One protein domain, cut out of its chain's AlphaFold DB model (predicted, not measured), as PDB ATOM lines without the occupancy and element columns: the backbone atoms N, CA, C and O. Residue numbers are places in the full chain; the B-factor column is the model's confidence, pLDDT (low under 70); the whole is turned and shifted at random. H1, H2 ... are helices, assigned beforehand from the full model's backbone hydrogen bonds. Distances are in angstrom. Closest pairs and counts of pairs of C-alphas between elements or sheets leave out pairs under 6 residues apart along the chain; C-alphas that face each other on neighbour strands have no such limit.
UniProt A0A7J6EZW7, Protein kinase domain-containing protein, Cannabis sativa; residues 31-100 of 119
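Overview. This is residues 31 to 100 of the 119 residues of the protein "Protein kinase domain-containing protein" of Cannabis sativa (UniProt A0A7J6EZW7). Two helices, H1 and H4, lie side by side and run opposite ways, and H2 crosses over one side of this pair, with the short H3 next to H2 on that same side. A long loop, residues 43 to 57, leads from the end of H1 to the beginning of H2, and a shorter one leads from H3 to H4. The printed part has 70 residues, with four named helices in the order H1, H2, H3, H4 and no named strand; its class is all helix. It is compact, with a radius of gyration of the C-alphas of 11.1 A, and rounded, spanning 29 by 24 by 22 A.

Along the chain. Find C-alpha 31 at (163.416, 134.717, 116.328); from there H1 runs through residues 31 to 42, 16.8 A from first to last C-alpha. Go on past residues 43 to 57 to C-alpha 58 at (171.863, 136.021, 105.892), where H2 begins; it holds residues 58 to 67 and is 14.3 A long. H3 is residues 71 to 74, 5.4 A from first to last C-alpha. H4, the longest helix, takes residues 85 to 98 over 19.9 A and ends at C-alpha 98, at (164.364, 129.775, 115.820).

Arrangement. Look first at H1, which touches H4 at a shallow tilt of 27 degrees, opposite ways; their closest C-alphas, those of Gly 34 and Gly 95, are 4.1 A apart. H1 touches H2 with residues 35 to 39 alone, about perpendicular at 73 degrees, and the closest C-alphas are those of Ile 38 and Val 59, at 6.9 A. H1 and H3 are close but not clearly touching, with the C-alphas of Ser 42 and Phe 74 the closest at 5.7 A. Next, H2 touches H3, where the C-alphas of Leu 65 and Gly 71 come closest at 5.3 A. H4 touches H2 with residues 92 to 96 alone, at a steep tilt of 62 degrees, opposite ways; the closest C-alphas are those of Trp 63 and Leu 96, 7.0 A apart. H3 touches H4, closest at the C-alphas of Gly 71 and Ile 89, 6.2 A. The helix packing is only just mostly crossed, that is, with most helices set at a wide angle to each other: of the 3 touching pairs among the longer helices H1, H2 and H4, 1 is at a shallow tilt. In the backbones of H1, H2 and H4 every O i to N i+4 pair is within hydrogen-bond range, while H3 is too short for such a pair.

Size, cuts and confidence. The two C-alphas farthest apart are those of Asn 55 and Val 84, at 29.8 A, while those of the first and last printed residues, Phe 31 and Gln 100, are 7.4 A apart. The printed part has no cut. The link from H1 to H2 is long, with 15 residues; that from H3 to H4 is short, with 10, and that from H2 to H3 is tight, with 3. The mean pLDDT of the printed part is 89.5, and residues 48 to 55, within the long link, are under 70.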
ATOM      1  N   PHE A  31     163.023 134.379 117.695       96.44
ATOM      2  CA  PHE A  31     163.416 134.717 116.328       96.44
ATOM      3  C   PHE A  31     164.679 135.583 116.304       96.44
ATOM      4  O   PHE A  31     165.648 135.248 115.624       96.44
ATOM      5  N   SER A  32     164.694 136.661 117.095       96.38
ATOM      6  CA  SER A  32     165.840 137.575 117.187       96.38
ATOM      7  C   SER A  32     167.113 136.840 117.628       96.38
ATOM      8  O   SER A  32     168.197 137.069 117.090       96.38
ATOM      9  N   PHE A  33     166.976 135.909 118.574       96.38
ATOM     10  CA  PHE A  33     168.054 135.041 119.036       96.38
ATOM     11  C   PHE A  33     168.540 134.074 117.945       96.38
ATOM     12  O   PHE A  33     169.744 133.872 117.797       96.38
ATOM     13  N   GLY A  34     167.631 133.522 117.140       97.12
ATOM     14  CA  GLY A  34     167.973 132.694 115.984       97.12
ATOM     15  C   GLY A  34     168.824 133.439 114.954       97.12
ATOM     16  O   GLY A  34     169.859 132.927 114.530       97.12
ATOM     17  N   VAL A  35     168.443 134.677 114.619       96.69
ATOM     18  CA  VAL A  35     169.239 135.551 113.737       96.69
ATOM     19  C   VAL A  35     170.630 135.800 114.326       96.69
ATOM     20  O   VAL A  35     171.622 135.727 113.605       96.69
ATOM     21  N   LEU A  36     170.721 136.039 115.639       96.69
ATOM     22  CA  LEU A  36     172.000 136.240 116.321       96.69
ATOM     23  C   LEU A  36     172.895 134.991 116.267       96.69
ATOM     24  O   LEU A  36     174.088 135.116 116.012       96.69
ATOM     25  N   ILE A  37     172.342 133.786 116.459       96.94
ATOM     26  CA  ILE A  37     173.103 132.534 116.298       96.94
ATOM     27  C   ILE A  37     173.665 132.428 114.876       96.94
ATOM     28  O   ILE A  37     174.845 132.129 114.704       96.94
ATOM     29  N   ILE A  38     172.833 132.685 113.866       96.94
ATOM     30  CA  ILE A  38     173.215 132.626 112.449       96.94
ATOM     31  C   ILE A  38     174.344 133.632 112.144       96.94
ATOM     32  O   ILE A  38     175.313 133.301 111.458       96.94
ATOM     33  N   GLU A  39     174.270 134.839 112.701       95.56
ATOM     34  CA  GLU A  39     175.327 135.857 112.614       95.56
ATOM     35  C   GLU A  39     176.633 135.415 113.290       95.56
ATOM     36  O   GLU A  39     177.699 135.533 112.686       95.56
ATOM     37  N   ILE A  40     176.565 134.857 114.504       95.69
ATOM     38  CA  ILE A  40     177.746 134.384 115.244       95.69
ATOM     39  C   ILE A  40     178.443 133.253 114.489       95.69
ATOM     40  O   ILE A  40     179.656 133.298 114.311       95.69
ATOM     41  N   VAL A  41     177.691 132.244 114.037       95.81
ATOM     42  CA  VAL A  41     178.282 131.073 113.372       95.81
ATOM     43  C   VAL A  41     178.933 131.451 112.045       95.81
ATOM     44  O   VAL A  41     179.965 130.882 111.704       95.81
ATOM     45  N   SER A  42     178.359 132.405 111.310       94.50
ATOM     46  CA  SER A  42     178.890 132.833 110.009       94.50
ATOM     47  C   SER A  42     179.995 133.881 110.074       94.50
ATOM     48  O   SER A  42     180.653 134.124 109.053       94.50
ATOM     49  N   GLY A  43     180.150 134.548 111.223       93.25
ATOM     50  CA  GLY A  43     181.024 135.710 111.383       93.25
ATOM     51  C   GLY A  43     180.580 136.925 110.557       93.25
ATOM     52  O   GLY A  43     181.369 137.844 110.327       93.25
ATOM     53  N   LYS A  44     179.338 136.943 110.054       91.56
ATOM     54  CA  LYS A  44     178.847 137.949 109.098       91.56
ATOM     55  C   LYS A  44     177.701 138.747 109.692       91.56
ATOM     56  O   LYS A  44     176.691 138.188 110.096       91.56
ATOM     57  N   LYS A  45     177.837 140.075 109.671       88.25
ATOM     58  CA  LYS A  45     176.797 140.988 110.159       88.25
ATOM     59  C   LYS A  45     175.551 140.933 109.282       88.25
ATOM     60  O   LYS A  45     175.613 141.265 108.099       88.25
ATOM     61  N   ASN A  46     174.412 140.643 109.893       84.25
ATOM     62  CA  ASN A  46     173.104 140.603 109.256       84.25
ATOM     63  C   ASN A  46     172.702 141.961 108.656       84.25
ATOM     64  O   ASN A  46     172.134 142.011 107.571       84.25
ATOM     65  N   SER A  47     173.060 143.074 109.308       74.50
ATOM     66  CA  SER A  47     172.676 144.431 108.881       74.50
ATOM     67  C   SER A  47     173.213 144.853 107.506       74.50
ATOM     68  O   SER A  47     172.692 145.795 106.920       74.50
ATOM     69  N   ASN A  48     174.263 144.191 107.015       66.25
ATOM     70  CA  ASN A  48     174.951 144.518 105.763       66.25
ATOM     71  C   ASN A  48     175.185 143.279 104.884       66.25
ATOM     72  O   ASN A  48     175.974 143.343 103.940       66.25
ATOM     73  N   PHE A  49     174.556 142.144 105.201       65.62
ATOM     74  CA  PHE A  49     174.778 140.928 104.435       65.62
ATOM     75  C   PHE A  49     174.005 140.979 103.116       65.62
ATOM     76  O   PHE A  49     172.777 140.968 103.094       65.62
ATOM     77  N   HIS A  50     174.757 140.980 102.021       62.19
ATOM     78  CA  HIS A  50     174.262 140.721 100.679       62.19
ATOM     79  C   HIS A  50     175.147 139.639 100.073       62.19
ATOM     80  O   HIS A  50     176.331 139.871  99.822       62.19
ATOM     81  N   TYR A  51     174.589 138.447  99.855       62.00
ATOM     82  CA  TYR A  51     175.298 137.434  99.084       62.00
ATOM     83  C   TYR A  51     175.428 137.932  97.640       62.00
ATOM     84  O   TYR A  51     174.409 138.157  96.978       62.00
ATOM     85  N   TYR A  52     176.679 138.138  97.203       54.12
ATOM     86  CA  TYR A  52     177.105 138.918  96.030       54.12
ATOM     87  C   TYR A  52     176.367 138.602  94.717       54.12
ATOM     88  O   TYR A  52     176.329 139.454  93.834       54.12
ATOM     89  N   GLU A  53     175.752 137.424  94.591       58.12
ATOM     90  CA  GLU A  53     175.105 136.978  93.353       58.12
ATOM     91  C   GLU A  53     173.572 136.868  93.431       58.12
ATOM     92  O   GLU A  53     172.922 136.824  92.390       58.12
ATOM     93  N   GLN A  54     172.968 136.837  94.628       60.97
ATOM     94  CA  GLN A  54     171.558 136.425  94.783       60.97
ATOM     95  C   GLN A  54     170.684 137.347  95.652       60.97
ATOM     96  O   GLN A  54     169.500 137.069  95.818       60.97
ATOM     97  N   ASN A  55     171.219 138.453  96.195       69.38
ATOM     98  CA  ASN A  55     170.479 139.369  97.089       69.38
ATOM     99  C   ASN A  55     169.775 138.659  98.270       69.38
ATOM    100  O   ASN A  55     168.755 139.130  98.772       69.38
ATOM    101  N   LEU A  56     170.312 137.524  98.722       79.00
ATOM    102  CA  LEU A  56     169.753 136.780  99.846       79.00
ATOM    103  C   LEU A  56     170.096 137.462 101.171       79.00
ATOM    104  O   LEU A  56     171.220 137.932 101.365       79.00
ATOM    105  N   SER A  57     169.134 137.454 102.099       88.81
ATOM    106  CA  SER A  57     169.407 137.750 103.506       88.81
ATOM    107  C   SER A  57     170.316 136.674 104.106       88.81
ATOM    108  O   SER A  57     170.411 135.561 103.582       88.81
ATOM    109  N   LEU A  58     170.963 136.975 105.235       92.31
ATOM    110  CA  LEU A  58     171.863 136.021 105.892       92.31
ATOM    111  C   LEU A  58     171.136 134.726 106.284       92.31
ATOM    112  O   LEU A  58     171.668 133.634 106.111       92.31
ATOM    113  N   VAL A  59     169.890 134.854 106.747       93.31
ATOM    114  CA  VAL A  59     169.020 133.719 107.080       93.31
ATOM    115  C   VAL A  59     168.685 132.887 105.840       93.31
ATOM    116  O   VAL A  59     168.770 131.662 105.891       93.31
ATOM    117  N   ALA A  60     168.346 133.529 104.718       92.25
ATOM    118  CA  ALA A  60     168.033 132.818 103.479       92.25
ATOM    119  C   ALA A  60     169.260 132.076 102.922       92.25
ATOM    120  O   ALA A  60     169.141 130.931 102.491       92.25
ATOM    121  N   TYR A  61     170.444 132.687 103.005       93.12
ATOM    122  CA  TYR A  61     171.706 132.038 102.647       93.12
ATOM    123  C   TYR A  61     172.012 130.824 103.542       93.12
ATOM    124  O   TYR A  61     172.369 129.760 103.037       93.12
ATOM    125  N   ALA A  62     171.801 130.943 104.859       94.94
ATOM    126  CA  ALA A  62     171.941 129.822 105.790       94.94
ATOM    127  C   ALA A  62     170.987 128.666 105.444       94.94
ATOM    128  O   ALA A  62     171.399 127.506 105.426       94.94
ATOM    129  N   TRP A  63     169.723 128.982 105.135       94.94
ATOM    130  CA  TRP A  63     168.716 127.988 104.758       94.94
ATOM    131  C   TRP A  63     169.066 127.279 103.447       94.94
ATOM    132  O   TRP A  63     168.936 126.059 103.358       94.94
ATOM    133  N   GLN A  64     169.566 128.015 102.450       94.06
ATOM    134  CA  GLN A  64     170.008 127.436 101.185       94.06
ATOM    135  C   GLN A  64     171.127 126.410 101.407       94.06
ATOM    136  O   GLN A  64     170.963 125.245 101.041       94.06
ATOM    137  N   LEU A  65     172.225 126.805 102.059       94.62
ATOM    138  CA  LEU A  65     173.336 125.888 102.336       94.62
ATOM    139  C   LEU A  65     172.893 124.690 103.177       94.62
ATOM    140  O   LEU A  65     173.325 123.569 102.920       94.62
ATOM    141  N   TRP A  66     172.008 124.903 104.153       95.19
ATOM    142  CA  TRP A  66     171.423 123.814 104.930       95.19
ATOM    143  C   TRP A  66     170.664 122.819 104.046       95.19
ATOM    144  O   TRP A  66     170.927 121.618 104.116       95.19
ATOM    145  N   SER A  67     169.785 123.313 103.168       92.75
ATOM    146  CA  SER A  67     168.986 122.486 102.253       92.75
ATOM    147  C   SER A  67     169.827 121.715 101.229       92.75
ATOM    148  O   SER A  67     169.442 120.628 100.808       92.75
ATOM    149  N   GLU A  68     171.003 122.237 100.875       94.81
ATOM    150  CA  GLU A  68     171.971 121.583  99.989       94.81
ATOM    151  C   GLU A  68     172.901 120.598 100.728       94.81
ATOM    152  O   GLU A  68     173.766 119.981 100.105       94.81
ATOM    153  N   GLY A  69     172.766 120.447 102.052       93.62
ATOM    154  CA  GLY A  69     173.661 119.620 102.871       93.62
ATOM    155  C   GLY A  69     175.056 120.226 103.081       93.62
ATOM    156  O   GLY A  69     175.972 119.538 103.525       93.62
ATOM    157  N   LYS A  70     175.217 121.520 102.794       94.62
ATOM    158  CA  LYS A  70     176.475 122.284 102.835       94.62
ATOM    159  C   LYS A  70     176.592 123.187 104.063       94.62
ATOM    160  O   LYS A  70     177.303 124.185 104.042       94.62
ATOM    161  N   GLY A  71     175.924 122.855 105.167       92.94
ATOM    162  CA  GLY A  71     175.907 123.701 106.369       92.94
ATOM    163  C   GLY A  71     177.298 124.055 106.924       92.94
ATOM    164  O   GLY A  71     177.466 125.117 107.508       92.94
ATOM    165  N   VAL A  72     178.317 123.217 106.704       93.19
ATOM    166  CA  VAL A  72     179.703 123.505 107.125       93.19
ATOM    167  C   VAL A  72     180.284 124.718 106.387       93.19
ATOM    168  O   VAL A  72     181.042 125.478 106.980       93.19
ATOM    169  N   GLU A  73     179.890 124.950 105.132       93.69
ATOM    170  CA  GLU A  73     180.333 126.101 104.327       93.69
ATOM    171  C   GLU A  73     179.774 127.435 104.850       93.69
ATOM    172  O   GLU A  73     180.265 128.505 104.494       93.69
ATOM    173  N   PHE A  74     178.752 127.388 105.712       94.56
ATOM    174  CA  PHE A  74     178.189 128.580 106.342       94.56
ATOM    175  C   PHE A  74     179.048 129.097 107.505       94.56
ATOM    176  O   PHE A  74     178.927 130.260 107.891       94.56
ATOM    177  N   VAL A  75     179.890 128.238 108.081       95.25
ATOM    178  CA  VAL A  75     180.686 128.542 109.270       95.25
ATOM    179  C   VAL A  75     181.784 129.559 108.945       95.25
ATOM    180  O   VAL A  75     182.373 129.519 107.868       95.25
ATOM    181  N   ASP A  76     182.063 130.468 109.879       94.56
ATOM    182  CA  ASP A  76     183.082 131.507 109.734       94.56
ATOM    183  C   ASP A  76     184.448 130.921 109.342       94.56
ATOM    184  O   ASP A  76     185.064 130.146 110.082       94.56
ATOM    185  N   GLU A  77     184.937 131.333 108.172       91.75
ATOM    186  CA  GLU A  77     186.235 130.947 107.625       91.75
ATOM    187  C   GLU A  77     187.383 131.346 108.564       91.75
ATOM    188  O   GLU A  77     188.366 130.610 108.687       91.75
ATOM    189  N   ALA A  78     187.232 132.451 109.305       91.25
ATOM    190  CA  ALA A  78     188.229 132.914 110.266       91.25
ATOM    191  C   ALA A  78     188.446 131.928 111.425       91.25
ATOM    192  O   ALA A  78     189.495 131.970 112.070       91.25
ATOM    193  N   MET A  79     187.507 131.003 111.677       88.62
ATOM    194  CA  MET A  79     187.711 129.950 112.670       88.62
ATOM    195  C   MET A  79     188.720 128.889 112.219       88.62
ATOM    196  O   MET A  79     189.188 128.135 113.066       88.62
ATOM    197  N   GLY A  80     189.077 128.798 110.930       82.69
ATOM    198  CA  GLY A  80     190.201 127.977 110.455       82.69
ATOM    199  C   GLY A  80     190.160 126.500 110.878       82.69
ATOM    200  O   GLY A  80     191.205 125.890 111.089       82.69
ATOM    201  N   GLY A  81     188.964 125.932 111.073       82.00
ATOM    202  CA  GLY A  81     188.779 124.560 111.568       82.00
ATOM    203  C   GLY A  81     188.915 124.382 113.088       82.00
ATOM    204  O   GLY A  81     188.828 123.259 113.577       82.00
ATOM    205  N   SER A  82     189.077 125.461 113.857       89.94
ATOM    206  CA  SER A  82     189.106 125.471 115.327       89.94
ATOM    207  C   SER A  82     187.701 125.369 115.947       89.94
ATOM    208  O   SER A  82     187.335 126.145 116.832       89.94
ATOM    209  N   TYR A  83     186.890 124.421 115.483       90.56
ATOM    210  CA  TYR A  83     185.554 124.147 116.014       90.56
ATOM    211  C   TYR A  83     185.174 122.680 115.796       90.56
ATOM    212  O   TYR A  83     185.685 122.004 114.903       90.56
ATOM    213  N   VAL A  84     184.232 122.175 116.593       94.38
ATOM    214  CA  VAL A  84     183.651 120.848 116.370       94.38
ATOM    215  C   VAL A  84     182.547 120.974 115.324       94.38
ATOM    216  O   VAL A  84     181.505 121.575 115.582       94.38
ATOM    217  N   ALA A  85     182.743 120.382 114.142       91.50
ATOM    218  CA  ALA A  85     181.803 120.509 113.022       91.50
ATOM    219  C   ALA A  85     180.360 120.132 113.395       91.50
ATOM    220  O   ALA A  85     179.417 120.831 113.033       91.50
ATOM    221  N   LEU A  86     180.181 119.074 114.189       92.00
ATOM    222  CA  LEU A  86     178.861 118.657 114.664       92.00
ATOM    223  C   LEU A  86     178.187 119.698 115.566       92.00
ATOM    224  O   LEU A  86     176.965 119.814 115.538       92.00
ATOM    225  N   GLU A  87     178.948 120.438 116.371       93.38
ATOM    226  CA  GLU A  87     178.401 121.498 117.224       93.38
ATOM    227  C   GLU A  87     178.003 122.710 116.386       93.38
ATOM    228  O   GLU A  87     176.899 123.221 116.558       93.38
ATOM    229  N   ALA A  88     178.827 123.095 115.406       93.62
ATOM    230  CA  ALA A  88     178.495 124.171 114.473       93.62
ATOM    231  C   ALA A  88     177.222 123.857 113.669       93.62
ATOM    232  O   ALA A  88     176.307 124.677 113.618       93.62
ATOM    233  N   ILE A  89     177.106 122.641 113.126       94.31
ATOM    234  CA  ILE A  89     175.904 122.172 112.422       94.31
ATOM    235  C   ILE A  89     174.669 122.199 113.330       94.31
ATOM    236  O   ILE A  89     173.598 122.623 112.894       94.31
ATOM    237  N   ARG A  90     174.795 121.807 114.606       94.19
ATOM    238  CA  ARG A  90     173.688 121.923 115.572       94.19
ATOM    239  C   ARG A  90     173.309 123.376 115.829       94.19
ATOM    240  O   ARG A  90     172.120 123.665 115.865       94.19
ATOM    241  N   CYS A  91     174.277 124.278 115.987       95.69
ATOM    242  CA  CYS A  91     174.004 125.704 116.159       95.69
ATOM    243  C   CYS A  91     173.248 126.273 114.954       95.69
ATOM    244  O   CYS A  91     172.251 126.961 115.149       95.69
ATOM    245  N   ILE A  92     173.655 125.927 113.728       96.12
ATOM    246  CA  ILE A  92     172.944 126.329 112.504       96.12
ATOM    247  C   ILE A  92     171.509 125.807 112.536       96.12
ATOM    248  O   ILE A  92     170.580 126.593 112.395       96.12
ATOM    249  N   HIS A  93     171.311 124.516 112.811       95.19
ATOM    250  CA  HIS A  93     169.975 123.921 112.892       95.19
ATOM    251  C   HIS A  93     169.090 124.613 113.943       95.19
ATOM    252  O   HIS A  93     167.949 124.962 113.654       95.19
ATOM    253  N   VAL A  94     169.614 124.869 115.148       95.31
ATOM    254  CA  VAL A  94     168.884 125.613 116.189       95.31
ATOM    255  C   VAL A  94     168.541 127.024 115.710       95.31
ATOM    256  O   VAL A  94     167.399 127.446 115.857       95.31
ATOM    257  N   GLY A  95     169.495 127.736 115.104       96.50
ATOM    258  CA  GLY A  95     169.259 129.059 114.528       96.50
ATOM    259  C   GLY A  95     168.126 129.042 113.501       96.50
ATOM    260  O   GLY A  95     167.215 129.862 113.590       96.50
ATOM    261  N   LEU A  96     168.130 128.059 112.596       96.38
ATOM    262  CA  LEU A  96     167.110 127.870 111.562       96.38
ATOM    263  C   LEU A  96     165.723 127.507 112.127       96.38
ATOM    264  O   LEU A  96     164.710 128.010 111.638       96.38
ATOM    265  N   LEU A  97     165.656 126.697 113.187       95.38
ATOM    266  CA  LEU A  97     164.413 126.426 113.925       95.38
ATOM    267  C   LEU A  97     163.875 127.690 114.614       95.38
ATOM    268  O   LEU A  97     162.668 127.915 114.663       95.38
ATOM    269  N   CYS A  98     164.752 128.538 115.146       96.81
ATOM    270  CA  CYS A  98     164.364 129.775 115.820       96.81
ATOM    271  C   CYS A  98     163.777 130.829 114.870       96.81
ATOM    272  O   CYS A  98     162.901 131.588 115.284       96.81
ATOM    273  N   VAL A  99     164.219 130.866 113.610       96.50
ATOM    274  CA  VAL A  99     163.809 131.875 112.610       96.50
ATOM    275  C   VAL A  99     162.662 131.427 111.697       96.50
ATOM    276  O   VAL A  99     162.441 132.039 110.657       96.50
ATOM    277  N   GLN A 100     161.918 130.381 112.064       95.88
ATOM    278  CA  GLN A 100     160.730 129.964 111.309       95.88
ATOM    279  C   GLN A 100     159.687 131.088 111.235       95.88
ATOM    280  O   GLN A 100     159.447 131.787 112.224       95.88
TER     281      GLN A 100